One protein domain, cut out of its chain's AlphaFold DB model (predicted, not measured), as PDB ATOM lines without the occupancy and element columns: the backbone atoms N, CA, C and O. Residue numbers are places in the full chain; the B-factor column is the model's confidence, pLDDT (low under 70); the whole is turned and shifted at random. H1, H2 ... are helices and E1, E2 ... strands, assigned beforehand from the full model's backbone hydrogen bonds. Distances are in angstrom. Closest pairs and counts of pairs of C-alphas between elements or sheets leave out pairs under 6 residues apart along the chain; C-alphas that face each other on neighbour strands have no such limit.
ATOM      1  N   THR A 157     -56.839  27.686  -7.417       90.12
ATOM      2  CA  THR A 157     -56.506  26.723  -6.357       90.12
ATOM      3  C   THR A 157     -55.065  26.879  -5.868       90.12
ATOM      4  O   THR A 157     -54.789  26.633  -4.694       90.12
ATOM      5  N   ASP A 158     -54.153  27.320  -6.731       87.19
ATOM      6  CA  ASP A 158     -52.757  27.550  -6.353       87.19
ATOM      7  C   ASP A 158     -52.606  28.809  -5.489       87.19
ATOM      8  O   ASP A 158     -51.935  28.754  -4.457       87.19
ATOM      9  N   GLU A 159     -53.321  29.894  -5.813       90.81
ATOM     10  CA  GLU A 159     -53.455  31.060  -4.924       90.81
ATOM     11  C   GLU A 159     -54.012  30.652  -3.557       90.81
ATOM     12  O   GLU A 159     -53.507  31.091  -2.525       90.81
ATOM     13  N   LEU A 160     -55.036  29.786  -3.532       91.56
ATOM     14  CA  LEU A 160     -55.615  29.313  -2.277       91.56
ATOM     15  C   LEU A 160     -54.573  28.589  -1.428       91.56
ATOM     16  O   LEU A 160     -54.463  28.878  -0.243       91.56
ATOM     17  N   LYS A 161     -53.811  27.658  -2.009       86.06
ATOM     18  CA  LYS A 161     -52.758  26.931  -1.282       86.06
ATOM     19  C   LYS A 161     -51.683  27.874  -0.753       86.06
ATOM     20  O   LYS A 161     -51.243  27.704   0.379       86.06
ATOM     21  N   ALA A 162     -51.292  28.866  -1.553       85.19
ATOM     22  CA  ALA A 162     -50.307  29.862  -1.156       85.19
ATOM     23  C   ALA A 162     -50.781  30.689   0.048       85.19
ATOM     24  O   ALA A 162     -50.040  30.855   1.012       85.19
ATOM     25  N   LEU A 163     -52.026  31.164   0.013       89.44
ATOM     26  CA  LEU A 163     -52.585  32.062   1.025       89.44
ATOM     27  C   LEU A 163     -53.113  31.352   2.276       89.44
ATOM     28  O   LEU A 163     -53.110  31.925   3.359       89.44
ATOM     29  N   ALA A 164     -53.598  30.120   2.131       90.00
ATOM     30  CA  ALA A 164     -54.156  29.334   3.226       90.00
ATOM     31  C   ALA A 164     -53.103  28.520   3.992       90.00
ATOM     32  O   ALA A 164     -53.461  27.858   4.965       90.00
ATOM     33  N   GLY A 165     -51.853  28.510   3.527       85.50
ATOM     34  CA  GLY A 165     -50.751  27.770   4.130       85.50
ATOM     35  C   GLY A 165     -50.050  28.529   5.256       85.50
ATOM     36  O   GLY A 165     -49.811  29.728   5.143       85.50
ATOM     37  N   ASP A 166     -49.672  27.817   6.314       82.12
ATOM     38  CA  ASP A 166     -48.662  28.268   7.266       82.12
ATOM     39  C   ASP A 166     -47.271  27.984   6.692       82.12
ATOM     40  O   ASP A 166     -46.928  26.843   6.375       82.12
ATOM     41  N   TRP A 167     -46.479  29.045   6.559       70.69
ATOM     42  CA  TRP A 167     -45.127  29.025   6.001       70.69
ATOM     43  C   TRP A 167     -44.048  29.310   7.054       70.69
ATOM     44  O   TRP A 167     -42.886  29.518   6.700       70.69
ATOM     45  N   ASN A 168     -44.416  29.411   8.337       64.19
ATOM     46  CA  ASN A 168     -43.490  29.816   9.399       64.19
ATOM     47  C   ASN A 168     -42.939  28.648  10.230       64.19
ATOM     48  O   ASN A 168     -42.125  28.885  11.124       64.19
ATOM     49  N   SER A 169     -43.334  27.406   9.954       59.91
ATOM     50  CA  SER A 169     -42.821  26.227  10.650       59.91
ATOM     51  C   SER A 169     -41.497  25.750  10.042       59.91
ATOM     52  O   SER A 169     -41.445  25.142   8.976       59.91
ATOM     53  N   GLU A 170     -40.389  25.992  10.750       55.41
ATOM     54  CA  GLU A 170     -39.080  25.397  10.421       55.41
ATOM     55  C   GLU A 170     -39.093  23.859  10.551       55.41
ATOM     56  O   GLU A 170     -38.300  23.174   9.907       55.41
ATOM     57  N   ASP A 171     -40.030  23.321  11.341       56.56
ATOM     58  CA  ASP A 171     -40.190  21.891  11.633       56.56
ATOM     59  C   ASP A 171     -40.765  21.065  10.468       56.56
ATOM     60  O   ASP A 171     -40.833  19.839  10.552       56.56
ATOM     61  N   ASP A 172     -41.164  21.713   9.374       65.81
ATOM     62  CA  ASP A 172     -41.921  21.086   8.290       65.81
ATOM     63  C   ASP A 172     -41.086  20.867   7.019       65.81
ATOM     64  O   ASP A 172     -41.621  20.772   5.920       65.81
ATOM     65  N   ILE A 173     -39.760  20.755   7.139       69.44
ATOM     66  CA  ILE A 173     -38.875  20.522   5.990       69.44
ATOM     67  C   ILE A 173     -38.489  19.044   5.899       69.44
ATOM     68  O   ILE A 173     -37.813  18.498   6.770       69.44
ATOM     69  N   GLN A 174     -38.898  18.392   4.811       71.06
ATOM     70  CA  GLN A 174     -38.505  17.028   4.464       71.06
ATOM     71  C   GLN A 174     -37.368  17.026   3.446       71.06
ATOM     72  O   GLN A 174     -37.340  17.829   2.515       71.06
ATOM     73  N   TYR A 175     -36.460  16.064   3.585       73.25
ATOM     74  CA  TYR A 175     -35.341  15.863   2.671       73.25
ATOM     75  C   TYR A 175     -35.460  14.493   2.019       73.25
ATOM     76  O   TYR A 175     -35.573  13.479   2.707       73.25
ATOM     77  N   TRP A 176     -35.384  14.468   0.694       72.69
ATOM     78  CA  TRP A 176     -35.298  13.247  -0.097       72.69
ATOM     79  C   TRP A 176     -33.965  13.258  -0.822       72.69
ATOM     80  O   TRP A 176     -33.695  14.199  -1.557       72.69
ATOM     81  N   GLY A 177     -33.111  12.258  -0.618       75.50
ATOM     82  CA  GLY A 177     -31.801  12.238  -1.261       75.50
ATOM     83  C   GLY A 177     -31.192  10.851  -1.358       75.50
ATOM     84  O   GLY A 177     -31.508   9.956  -0.573       75.50
ATOM     85  N   GLU A 178     -30.299  10.703  -2.327       73.75
ATOM     86  CA  GLU A 178     -29.542   9.490  -2.598       73.75
ATOM     87  C   GLU A 178     -28.037   9.770  -2.495       73.75
ATOM     88  O   GLU A 178     -27.577  10.914  -2.556       73.75
ATOM     89  N   ASN A 179     -27.256   8.710  -2.286       73.19
ATOM     90  CA  ASN A 179     -25.802   8.819  -2.274       73.19
ATOM     91  C   ASN A 179     -25.273   8.781  -3.710       73.19
ATOM     92  O   ASN A 179     -25.339   7.740  -4.360       73.19
ATOM     93  N   GLU A 180     -24.660   9.875  -4.149       75.00
ATOM     94  CA  GLU A 180     -23.942   9.978  -5.418       75.00
ATOM     95  C   GLU A 180     -22.482  10.364  -5.143       75.00
ATOM     96  O   GLU A 180     -22.196  11.420  -4.577       75.00
ATOM     97  N   ASP A 181     -21.538   9.486  -5.499       75.19
ATOM     98  CA  ASP A 181     -20.088   9.732  -5.416       75.19
ATOM     99  C   ASP A 181     -19.586  10.272  -4.060       75.19
ATOM    100  O   ASP A 181     -18.715  11.141  -3.974       75.19
ATOM    101  N   GLY A 182     -20.136   9.744  -2.962       68.75
ATOM    102  CA  GLY A 182     -19.758  10.150  -1.605       68.75
ATOM    103  C   GLY A 182     -20.348  11.492  -1.169       68.75
ATOM    104  O   GLY A 182     -19.860  12.076  -0.202       68.75
ATOM    105  N   ARG A 183     -21.383  11.984  -1.856       63.75
ATOM    106  CA  ARG A 183     -22.222  13.119  -1.454       63.75
ATOM    107  C   ARG A 183     -23.676  12.668  -1.368       63.75
ATOM    108  O   ARG A 183     -24.102  11.805  -2.127       63.75
ATOM    109  N   ILE A 184     -24.433  13.271  -0.460       68.12
ATOM    110  CA  ILE A 184     -25.889  13.144  -0.443       68.12
ATOM    111  C   ILE A 184     -26.421  14.226  -1.372       68.12
ATOM    112  O   ILE A 184     -26.269  15.416  -1.076       68.12
ATOM    113  N   VAL A 185     -26.999  13.815  -2.495       73.88
ATOM    114  CA  VAL A 185     -27.670  14.702  -3.446       73.88
ATOM    115  C   VAL A 185     -29.163  14.459  -3.323       73.88
ATOM    116  O   VAL A 185     -29.611  13.315  -3.270       73.88
ATOM    117  N   GLY A 186     -29.942  15.526  -3.220       78.44
ATOM    118  CA  GLY A 186     -31.365  15.391  -2.957       78.44
ATOM    119  C   GLY A 186     -32.147  16.669  -3.169       78.44
ATOM    120  O   GLY A 186     -31.597  17.683  -3.586       78.44
ATOM    121  N   GLU A 187     -33.432  16.616  -2.860       77.75
ATOM    122  CA  GLU A 187     -34.364  17.730  -2.903       77.75
ATOM    123  C   GLU A 187     -34.970  17.948  -1.515       77.75
ATOM    124  O   GLU A 187     -35.302  17.000  -0.794       77.75
ATOM    125  N   ALA A 188     -35.055  19.214  -1.115       76.50
ATOM    126  CA  ALA A 188     -35.724  19.615   0.110       76.50
ATOM    127  C   ALA A 188     -37.136  20.103  -0.222       76.50
ATOM    128  O   ALA A 188     -37.331  20.842  -1.186       76.50
ATOM    129  N   PHE A 189     -38.109  19.731   0.600       76.06
ATOM    130  CA  PHE A 189     -39.504  20.128   0.457       76.06
ATOM    131  C   PHE A 189     -40.013  20.713   1.766       76.06
ATOM    132  O   PHE A 189     -39.765  20.142   2.821       76.06
ATOM    133  N   ALA A 190     -40.765  21.808   1.705       75.62
ATOM    134  CA  ALA A 190     -41.578  22.265   2.824       75.62
ATOM    135  C   ALA A 190     -42.957  21.600   2.759       75.62
ATOM    136  O   ALA A 190     -43.613  21.641   1.715       75.62
ATOM    137  N   ILE A 191     -43.400  21.003   3.859       80.38
ATOM    138  CA  ILE A 191     -44.783  20.594   4.078       80.38
ATOM    139  C   ILE A 191     -45.557  21.852   4.448       80.38
ATOM    140  O   ILE A 191     -45.220  22.551   5.400       80.38
ATOM    141  N   VAL A 192     -46.611  22.139   3.699       82.00
ATOM    142  CA  VAL A 192     -47.474  23.284   3.969       82.00
ATOM    143  C   VAL A 192     -48.666  22.792   4.770       82.00
ATOM    144  O   VAL A 192     -49.434  21.950   4.292       82.00
ATOM    145  N   LYS A 193     -48.836  23.322   5.982       88.75
ATOM    146  CA  LYS A 193     -50.013  23.055   6.817       88.75
ATOM    147  C   LYS A 193     -51.067  24.131   6.627       88.75
ATOM    148  O   LYS A 193     -50.742  25.282   6.367       88.75
ATOM    149  N   ARG A 194     -52.340  23.779   6.763       91.25
ATOM    150  CA  ARG A 194     -53.447  24.728   6.629       91.25
ATOM    151  C   ARG A 194     -53.519  25.686   7.821       91.25
ATOM    152  O   ARG A 194     -53.786  25.249   8.934       91.25
ATOM    153  N   ASP A 195     -53.399  26.980   7.568       91.44
ATOM    154  CA  ASP A 195     -53.649  28.065   8.528       91.44
ATOM    155  C   ASP A 195     -55.076  28.623   8.419       91.44
ATOM    156  O   ASP A 195     -55.681  29.024   9.410       91.44
ATOM    157  N   PHE A 196     -55.658  28.586   7.217       93.00
ATOM    158  CA  PHE A 196     -57.038  29.001   6.971       93.00
ATOM    159  C   PHE A 196     -57.790  27.996   6.102       93.00
ATOM    160  O   PHE A 196     -57.261  27.377   5.176       93.00
ATOM    161  N   LYS A 197     -59.088  27.857   6.359       94.56
ATOM    162  CA  LYS A 197     -59.986  27.192   5.412       94.56
ATOM    163  C   LYS A 197     -60.204  28.098   4.204       94.56
ATOM    164  O   LYS A 197     -60.066  29.317   4.302       94.56
ATOM    165  N   GLY A 198     -60.590  27.534   3.070       94.12
ATOM    166  CA  GLY A 198     -60.944  28.356   1.921       94.12
ATOM    167  C   GLY A 198     -61.388  27.587   0.693       94.12
ATOM    168  O   GLY A 198     -61.468  26.358   0.690       94.12
ATOM    169  N   VAL A 199     -61.719  28.346  -0.344       93.38
ATOM    170  CA  VAL A 199     -62.205  27.829  -1.619       93.38
ATOM    171  C   VAL A 199     -61.797  28.750  -2.764       93.38
ATOM    172  O   VAL A 199     -61.829  29.973  -2.628       93.38
ATOM    173  N   SER A 200     -61.446  28.167  -3.906       94.06
ATOM    174  CA  SER A 200     -61.201  28.908  -5.142       94.06
ATOM    175  C   SER A 200     -62.422  28.920  -6.070       94.06
ATOM    176  O   SER A 200     -63.253  28.009  -6.052       94.06
ATOM    177  N   PHE A 201     -62.524  29.911  -6.958       92.06
ATOM    178  CA  PHE A 201     -63.549  29.907  -8.012       92.06
ATOM    179  C   PHE A 201     -63.422  28.708  -8.965       92.06
ATOM    180  O   PHE A 201     -64.430  28.232  -9.488       92.06
ATOM    181  N   GLU A 202     -62.214  28.180  -9.178       92.38
ATOM    182  CA  GLU A 202     -62.010  26.908  -9.884       92.38
ATOM    183  C   GLU A 202     -62.736  25.749  -9.197       92.38
ATOM    184  O   GLU A 202     -63.527  25.064  -9.849       92.38
ATOM    185  N   GLN A 203     -62.548  25.596  -7.884       90.56
ATOM    186  CA  GLN A 203     -63.229  24.572  -7.090       90.56
ATOM    187  C   GLN A 203     -64.743  24.786  -7.070       90.56
ATOM    188  O   GLN A 203     -65.495  23.826  -7.213       90.56
ATOM    189  N   ILE A 204     -65.216  26.033  -6.941       89.31
ATOM    190  CA  ILE A 204     -66.655  26.344  -6.986       89.31
ATOM    191  C   ILE A 204     -67.257  25.878  -8.315       89.31
ATOM    192  O   ILE A 204     -68.309  25.241  -8.316       89.31
ATOM    193  N   ARG A 205     -66.603  26.155  -9.450       88.12
ATOM    194  CA  ARG A 205     -67.080  25.725 -10.776       88.12
ATOM    195  C   ARG A 205     -67.125  24.206 -10.919       88.12
ATOM    196  O   ARG A 205     -68.098  23.671 -11.457       88.12
ATOM    197  N   GLU A 206     -66.092  23.523 -10.440       85.00
ATOM    198  CA  GLU A 206     -66.022  22.064 -10.461       85.00
ATOM    199  C   GLU A 206     -67.129  21.441  -9.597       85.00
ATOM    200  O   GLU A 206     -67.924  20.638 -10.085       85.00
ATOM    201  N   LEU A 207     -67.256  21.881  -8.344       77.56
ATOM    202  CA  LEU A 207     -68.200  21.327  -7.370       77.56
ATOM    203  C   LEU A 207     -69.659  21.651  -7.712       77.56
ATOM    204  O   LEU A 207     -70.522  20.783  -7.571       77.56
ATOM    205  N   ASN A 208     -69.935  22.840  -8.257       71.75
ATOM    206  CA  ASN A 208     -71.256  23.201  -8.784       71.75
ATOM    207  C   ASN A 208     -71.744  22.242  -9.874       71.75
ATOM    208  O   ASN A 208     -72.948  22.037 -10.021       71.75
ATOM    209  N   SER A 209     -70.824  21.666 -10.648       63.34
ATOM    210  CA  SER A 209     -71.159  20.718 -11.713       63.34
ATOM    211  C   SER A 209     -71.544  19.337 -11.165       63.34
ATOM    212  O   SER A 209     -72.108  18.525 -11.898       63.34
ATOM    213  N   ILE A 210     -71.252  19.073  -9.885       62.19
ATOM    214  CA  ILE A 210     -71.451  17.785  -9.216       62.19
ATOM    215  C   ILE A 210     -72.697  17.829  -8.319       62.19
ATOM    216  O   ILE A 210     -73.643  17.078  -8.559       62.19
ATOM    217  N   SER A 211     -72.724  18.690  -7.292       66.75
ATOM    218  CA  SER A 211     -73.902  18.915  -6.434       66.75
ATOM    219  C   SER A 211     -73.734  20.148  -5.530       66.75
ATOM    220  O   SER A 211     -72.624  20.519  -5.159       66.75
ATOM    221  N   GLY A 212     -74.852  20.768  -5.129       62.81
ATOM    222  CA  GLY A 212     -74.833  21.934  -4.234       62.81
ATOM    223  C   GLY A 212     -74.330  21.640  -2.815       62.81
ATOM    224  O   GLY A 212     -73.711  22.499  -2.193       62.81
ATOM    225  N   ASP A 213     -74.543  20.416  -2.327       69.50
ATOM    226  CA  ASP A 213     -74.117  19.999  -0.984       69.50
ATOM    227  C   ASP A 213     -72.609  19.691  -0.928       69.50
ATOM    228  O   ASP A 213     -71.963  19.942   0.090       69.50
ATOM    229  N   ALA A 214     -72.015  19.237  -2.043       72.62
ATOM    230  CA  ALA A 214     -70.602  18.854  -2.108       72.62
ATOM    231  C   ALA A 214     -69.655  20.003  -1.740       72.62
ATOM    232  O   ALA A 214     -68.603  19.777  -1.148       72.62
ATOM    233  N   LEU A 215     -70.031  21.241  -2.063       73.44
ATOM    234  CA  LEU A 215     -69.223  22.411  -1.748       73.44
ATOM    235  C   LEU A 215     -69.224  22.737  -0.251       73.44
ATOM    236  O   LEU A 215     -68.183  23.064   0.319       73.44
ATOM    237  N   GLN A 216     -70.382  22.618   0.397       75.38
ATOM    238  CA  GLN A 216     -70.485  22.819   1.837       75.38
ATOM    239  C   GLN A 216     -69.727  21.726   2.595       75.38
ATOM    240  O   GLN A 216     -69.028  22.024   3.566       75.38
ATOM    241  N   ASP A 217     -69.822  20.482   2.129       78.62
ATOM    242  CA  ASP A 217     -69.077  19.356   2.686       78.62
ATOM    243  C   ASP A 217     -67.566  19.534   2.491       78.62
ATOM    244  O   ASP A 217     -66.800  19.351   3.437       78.62
ATOM    245  N   ALA A 218     -67.126  19.981   1.309       81.94
ATOM    246  CA  ALA A 218     -65.719  20.271   1.029       81.94
ATOM    247  C   ALA A 218     -65.143  21.349   1.960       81.94
ATOM    248  O   ALA A 218     -63.996  21.240   2.382       81.94
ATOM    249  N   LEU A 219     -65.930  22.368   2.318       81.31
ATOM    250  CA  LEU A 219     -65.523  23.380   3.297       81.31
ATOM    251  C   LEU A 219     -65.508  22.844   4.734       81.31
ATOM    252  O   LEU A 219     -64.619  23.190   5.512       81.31
ATOM    253  N   ASN A 220     -66.485  22.013   5.099       83.31
ATOM    254  CA  ASN A 220     -66.601  21.455   6.449       83.31
ATOM    255  C   ASN A 220     -65.512  20.422   6.762       83.31
ATOM    256  O   ASN A 220     -65.134  20.282   7.924       83.31
ATOM    257  N   ASN A 221     -65.012  19.727   5.739       87.12
ATOM    258  CA  ASN A 221     -63.975  18.704   5.864       87.12
ATOM    259  C   ASN A 221     -62.545  19.271   5.875       87.12
ATOM    260  O   ASN A 221     -61.602  18.498   5.995       87.12
ATOM    261  N   GLN A 222     -62.368  20.591   5.746       91.06
ATOM    262  CA  GLN A 222     -61.058  21.223   5.909       91.06
ATOM    263  C   GLN A 222     -60.736  21.429   7.388       91.06
ATOM    264  O   GLN A 222     -61.542  21.987   8.147       91.06
ATOM    265  N   HIS A 223     -59.522  21.050   7.778       91.31
ATOM    266  CA  HIS A 223     -59.046  21.131   9.155       91.31
ATOM    267  C   HIS A 223     -57.785  21.989   9.251       91.31
ATOM    268  O   HIS A 223     -56.841  21.824   8.486       91.31
ATOM    269  N   ILE A 224     -57.760  22.914  10.213       91.44
ATOM    270  CA  ILE A 224     -56.556  23.699  10.504       91.44
ATOM    271  C   ILE A 224     -55.446  22.749  10.972       91.44
ATOM    272  O   ILE A 224     -55.695  21.829  11.753       91.44
ATOM    273  N   GLY A 225     -54.231  22.963  10.471       88.31
ATOM    274  CA  GLY A 225     -53.056  22.133  10.724       88.31
ATOM    275  C   GLY A 225     -52.919  20.906   9.819       88.31
ATOM    276  O   GLY A 225     -51.903  20.220   9.916       88.31
ATOM    277  N   GLU A 226     -53.891  20.613   8.947       89.81
ATOM    278  CA  GLU A 226     -53.764  19.512   7.984       89.81
ATOM    279  C   GLU A 226     -52.725  19.826   6.899       89.81
ATOM    280  O   GLU A 226     -52.548  20.985   6.522       89.81
ATOM    281  N   GLU A 227     -52.056  18.802   6.371       88.56
ATOM    282  CA  GLU A 227     -51.114  18.958   5.260       88.56
ATOM    283  C   GLU A 227     -51.878  19.232   3.956       88.56
ATOM    284  O   GLU A 227     -52.710  18.430   3.526       88.56
ATOM    285  N   ILE A 228     -51.599  20.370   3.317       86.25
ATOM    286  CA  ILE A 228     -52.291  20.815   2.092       86.25
ATOM    287  C   ILE A 228     -51.390  20.853   0.859       86.25
ATOM    288  O   ILE A 228     -51.868  21.101  -0.253       86.25
ATOM    289  N   GLY A 229     -50.095  20.590   1.026       79.62
ATOM    290  CA  GLY A 229     -49.170  20.478  -0.088       79.62
ATOM    291  C   GLY A 229     -47.716  20.326   0.331       79.62
ATOM    292  O   GLY A 229     -47.365  20.433   1.503       79.62
ATOM    293  N   PHE A 230     -46.882  20.113  -0.682       77.50
ATOM    294  CA  PHE A 230     -45.431  20.113  -0.582       77.50
ATOM    295  C   PHE A 230     -44.890  21.179  -1.529       77.50
ATOM    296  O   PHE A 230     -45.354  21.287  -2.667       77.50
ATOM    297  N   TRP A 231     -43.912  21.952  -1.076       73.44
ATOM    298  CA  TRP A 231     -43.261  22.979  -1.880       73.44
ATOM    299  C   TRP A 231     -41.774  22.678  -2.011       73.44
ATOM    300  O   TRP A 231     -41.079  22.571  -1.003       73.44
ATOM    301  N   SER A 232     -41.270  22.555  -3.241       74.12
ATOM    302  CA  SER A 232     -39.838  22.341  -3.468       74.12
ATOM    303  C   SER A 232     -39.038  23.570  -3.031       74.12
ATOM    304  O   SER A 232     -39.280  24.692  -3.480       74.12
ATOM    305  N   LEU A 233     -38.066  23.345  -2.152       69.69
ATOM    306  CA  LEU A 233     -37.072  24.325  -1.711       69.69
ATOM    307  C   LEU A 233     -35.800  24.272  -2.573       69.69
ATOM    308  O   LEU A 233     -34.874  25.057  -2.357       69.69
ATOM    309  N   GLY A 234     -35.763  23.366  -3.556       70.44
ATOM    310  CA  GLY A 234     -34.643  23.139  -4.457       70.44
ATOM    311  C   GLY A 234     -33.734  21.976  -4.053       70.44
ATOM    312  O   GLY A 234     -33.870  21.357  -2.994       70.44
ATOM    313  N   GLY A 235     -32.794  21.674  -4.950       73.69
ATOM    314  CA  GLY A 235     -31.822  20.603  -4.775       73.69
ATOM    315  C   GLY A 235     -30.667  20.981  -3.843       73.69
ATOM    316  O   GLY A 235     -30.223  22.130  -3.816       73.69
ATOM    317  N   PHE A 236     -30.139  20.000  -3.118       73.56
ATOM    318  CA  PHE A 236     -28.951  20.117  -2.280       73.56
ATOM    319  C   PHE A 236     -27.918  19.045  -2.644       73.56
ATOM    320  O   PHE A 236     -28.253  17.978  -3.149       73.56
ATOM    321  N   ALA A 237     -26.646  19.334  -2.363       70.69
ATOM    322  CA  ALA A 237     -25.550  18.375  -2.451       70.69
ATOM    323  C   ALA A 237     -24.635  18.578  -1.238       70.69
ATOM    324  O   ALA A 237     -23.953  19.602  -1.146       70.69
ATOM    325  N   HIS A 238     -24.642  17.635  -0.295       63.34
ATOM    326  CA  HIS A 238     -23.921  17.758   0.974       63.34
ATOM    327  C   HIS A 238     -22.901  16.622   1.164       63.34
ATOM    328  O   HIS A 238     -23.191  15.478   0.803       63.34
ATOM    329  N   PRO A 239     -21.704  16.876   1.731       49.78
ATOM    330  CA  PRO A 239     -20.839  15.802   2.218       49.78
ATOM    331  C   PRO A 239     -21.544  14.960   3.303       49.78
ATOM    332  O   PRO A 239     -22.445  15.457   3.984       49.78
ATOM    333  N   PRO A 240     -21.157  13.692   3.494       44.25
ATOM    334  CA  PRO A 240     -21.840  12.815   4.424       44.25
ATOM    335  C   PRO A 240     -21.512  13.262   5.856       44.25
ATOM    336  O   PRO A 240     -20.342  13.273   6.230       44.25
ATOM    337  N   LEU A 241     -22.555  13.567   6.644       44.78
ATOM    338  CA  LEU A 241     -22.555  13.772   8.110       44.78
ATOM    339  C   LEU A 241     -22.416  15.204   8.688       44.78
ATOM    340  O   LEU A 241     -21.840  15.344   9.764       44.78
ATOM    341  N   GLU A 242     -23.037  16.242   8.112       39.97
ATOM    342  CA  GLU A 242     -23.443  17.404   8.939       39.97
ATOM    343  C   GLU A 242     -24.969  17.574   8.957       39.97
ATOM    344  O   GLU A 242     -25.622  17.337   7.937       39.97
ATOM    345  N   PRO A 243     -25.566  17.948  10.107       42.00
ATOM    346  CA  PRO A 243     -26.985  18.262  10.179       42.00
ATOM    347  C   PRO A 243     -27.289  19.486   9.308       42.00
ATOM    348  O   PRO A 243     -26.657  20.532   9.446       42.00
ATOM    349  N   ILE A 244     -28.276  19.351   8.420       50.62
ATOM    350  CA  ILE A 244     -28.743  20.431   7.548       50.62
ATOM    351  C   ILE A 244     -29.466  21.466   8.421       50.62
ATOM    352  O   ILE A 244     -30.668  21.375   8.644       50.62
ATOM    353  N   SER A 245     -28.739  22.447   8.957       43.75
ATOM    354  CA  SER A 245     -29.351  23.632   9.559       43.75
ATOM    355  C   SER A 245     -29.610  24.651   8.454       43.75
ATOM    356  O   SER A 245     -28.667  25.251   7.925       43.75
ATOM    357  N   LEU A 246     -30.870  24.855   8.075       48.84
ATOM    358  CA  LEU A 246     -31.210  25.940   7.162       48.84
ATOM    359  C   LEU A 246     -30.982  27.274   7.870       48.84
ATOM    360  O   LEU A 246     -31.563  27.570   8.910       48.84
ATOM    361  N   SER A 247     -30.085  28.082   7.313       43.94
ATOM    362  CA  SER A 247     -29.862  29.432   7.811       43.94
ATOM    363  C   SER A 247     -31.089  30.301   7.527       43.94
ATOM    364  O   SER A 247     -31.766  30.133   6.514       43.94
ATOM    365  N   ARG A 248     -31.330  31.295   8.384       39.94
ATOM    366  CA  ARG A 248     -32.370  32.335   8.253       39.94
ATOM    367  C   ARG A 248     -32.463  32.957   6.841       39.94
ATOM    368  O   ARG A 248     -33.532  33.383   6.421       39.94
ATOM    369  N   ALA A 249     -31.360  32.947   6.087       37.28
ATOM    370  CA  ALA A 249     -31.278  33.412   4.703       37.28
ATOM    371  C   ALA A 249     -32.034  32.525   3.690       37.28
ATOM    372  O   ALA A 249     -32.495  33.022   2.663       37.28
ATOM    373  N   ALA A 250     -32.184  31.223   3.955       42.06
ATOM    374  CA  ALA A 250     -32.973  30.325   3.114       42.06
ATOM    375  C   ALA A 250     -34.479  30.604   3.257       42.06
ATOM    376  O   ALA A 250     -35.176  30.700   2.250       42.06
ATOM    377  N   LEU A 251     -34.951  30.852   4.485       43.22
ATOM    378  CA  LEU A 251     -36.329  31.277   4.768       43.22
ATOM    379  C   LEU A 251     -36.668  32.623   4.113       43.22
ATOM    380  O   LEU A 251     -37.735  32.771   3.521       43.22
ATOM    381  N   GLU A 252     -35.754  33.598   4.148       43.97
ATOM    382  CA  GLU A 252     -35.949  34.875   3.444       43.97
ATOM    383  C   GLU A 252     -35.973  34.714   1.917       43.97
ATOM    384  O   GLU A 252     -36.757  35.378   1.239       43.97
ATOM    385  N   ASN A 253     -35.174  33.798   1.361       44.84
ATOM    386  CA  ASN A 253     -35.215  33.482  -0.066       44.84
ATOM    387  C   ASN A 253     -36.529  32.809  -0.483       44.84
ATOM    388  O   ASN A 253     -37.035  33.133  -1.554       44.84
ATOM    389  N   ILE A 254     -37.105  31.938   0.353       46.88
ATOM    390  CA  ILE A 254     -38.424  31.325   0.120       46.88
ATOM    391  C   ILE A 254     -39.511  32.405   0.129       46.88
ATOM    392  O   ILE A 254     -40.267  32.512  -0.833       46.88
ATOM    393  N   LYS A 255     -39.518  33.285   1.141       44.25
ATOM    394  CA  LYS A 255     -40.448  34.429   1.211       44.25
ATOM    395  C   LYS A 255     -40.323  35.348  -0.010       44.25
ATOM    396  O   LYS A 255     -41.329  35.786  -0.562       44.25
ATOM    397  N   ARG A 256     -39.097  35.587  -0.488       49.25
ATOM    398  CA  ARG A 256     -38.835  36.378  -1.700       49.25
ATOM    399  C   ARG A 256     -39.277  35.669  -2.982       49.25
ATOM    400  O   ARG A 256     -39.763  36.333  -3.890       49.25
ATOM    401  N   MET A 257     -39.109  34.350  -3.075       44.06
ATOM    402  CA  MET A 257     -39.549  33.574  -4.237       44.06
ATOM    403  C   MET A 257     -41.073  33.522  -4.332       44.06
ATOM    404  O   MET A 257     -41.589  33.765  -5.420       44.06
ATOM    405  N   ILE A 258     -41.768  33.333  -3.205       48.62
ATOM    406  CA  ILE A 258     -43.234  33.408  -3.116       48.62
ATOM    407  C   ILE A 258     -43.714  34.807  -3.525       48.62
ATOM    408  O   ILE A 258     -44.568  34.923  -4.396       48.62
ATOM    409  N   GLY A 259     -43.089  35.877  -3.016       38.41
ATOM    410  CA  GLY A 259     -43.397  37.249  -3.445       38.41
ATOM    411  C   GLY A 259     -43.110  37.535  -4.929       38.41
ATOM    412  O   GLY A 259     -43.744  38.400  -5.518       38.41
ATOM    413  N   SER A 260     -42.187  36.798  -5.561       35.62
ATOM    414  CA  SER A 260     -41.843  36.954  -6.986       35.62
ATOM    415  C   SER A 260     -42.641  36.054  -7.941       35.62
ATOM    416  O   SER A 260     -42.696  36.339  -9.137       35.62
ATOM    417  N   SER A 261     -43.267  34.977  -7.451       36.56
ATOM    418  CA  SER A 261     -44.123  34.106  -8.273       36.56
ATOM    419  C   SER A 261     -45.472  34.743  -8.612       36.56
ATOM    420  O   SER A 261     -46.096  34.326  -9.584       36.56
ATOM    421  N   PHE A 262     -45.879  35.787  -7.883       37.25
ATOM    422  CA  PHE A 262     -47.080  36.578  -8.176       37.25
ATOM    423  C   PHE A 262     -46.848  37.717  -9.187       37.25
ATOM    424  O   PHE A 262     -47.810  38.319  -9.651       37.25
ATOM    425  N   ASP A 263     -45.601  37.966  -9.609       31.75
ATOM    426  CA  ASP A 263     -45.243  38.994 -10.607       31.75
ATOM    427  C   ASP A 263     -45.184  38.434 -12.048       31.75
ATOM    428  O   ASP A 263     -44.503  38.952 -12.935       31.75
TER     429      ASP A 263
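Overview. This is residues 157 to 263 of the 266 residues of an uncharacterized protein of Dyadobacter psychrotolerans (UniProt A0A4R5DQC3). A long, twisted ribbon of three antiparallel strands, E1, E2 and E4, makes much of a rod-like shape; at one end E3, H2 and H3 form a small head, and at the other is the turn of the E1 and E2 hairpin. H1 lies across the ribbon near the head and beside E3, while H4 only grazes the ribbon's side. The printed part has 107 residues with four named helices and four named strands, in the order H1 E1 E2 E3 H2 H3 E4 H4; the sheet order is E1 - E2 - E4, and the class is mixed, helices and strands. The whole is loose, with a radius of gyration of the C-alphas of 17.6 A and spans of 56 by 27 by 23 A.

Along the chain. Find C-alpha 183 at (-22.222, 13.119, -1.454); from there E2, residues 183 to 194, runs 34.3 A to C-alpha 194 at (-53.447, 24.728, 6.629). Beside it look for E1, residues 173 to 180, 21.5 A, and E4, residues 227 to 238, 27.6 A, which bends by 59 degrees at residue 234. E3, residues 197 to 200, is 10.8 A long. H1, residues 157 to 164, begins at C-alpha 157 (-56.506, 26.723, -6.357) and spans 10.2 A. H2, residues 201 to 208, is 10.2 A long; H3, residues 212 to 220, 13.5 A; and H4, residues 248 to 261, 20.4 A.

Arrangement. Start at inner strand E2. With E1 it forms an antiparallel hairpin at 162 degrees, where N 174 and O 189 are 2.8 A apart; with E4 it is antiparallel at 160 degrees, where N 190 and O 231 are 2.8 A apart. E2 runs on into E3 at 97 degrees, and E3 pairs with no named strand. H1 is on the sheet and runs across the strands, at 89 degrees to E4 on the local plane. The C-alphas of Thr 157 in H1 and Ser 200 in E3, their closest, are 5.3 A apart. H1 and H2 only just touch, with 3 pairs of C-alphas within 8 A, Thr 157 and Glu 202 closest at 6.5 A. H2 and H3 touch at a steep tilt of 53 degrees, opposite ways, with C-alphas of Leu 207 and Leu 215 closest at 5.8 A. H4 only grazes the sheet with residues 250 to 257. Every O i to N i+4 pair is within hydrogen-bond range in H1, H2 and H4; in H3, 4 of 5 are.

Size, cuts and confidence. The C-alphas farthest apart, those of Gly 182 and Gly 212, are 56.4 A from each other. The printed part has no cut, and no link between named elements is long. The model's mean pLDDT over the printed part is 70.5; look for values under 70 at residues 168 to 173, 182 to 184, 209 to 213, 233 and 238 to 263, with H4 averaging 42.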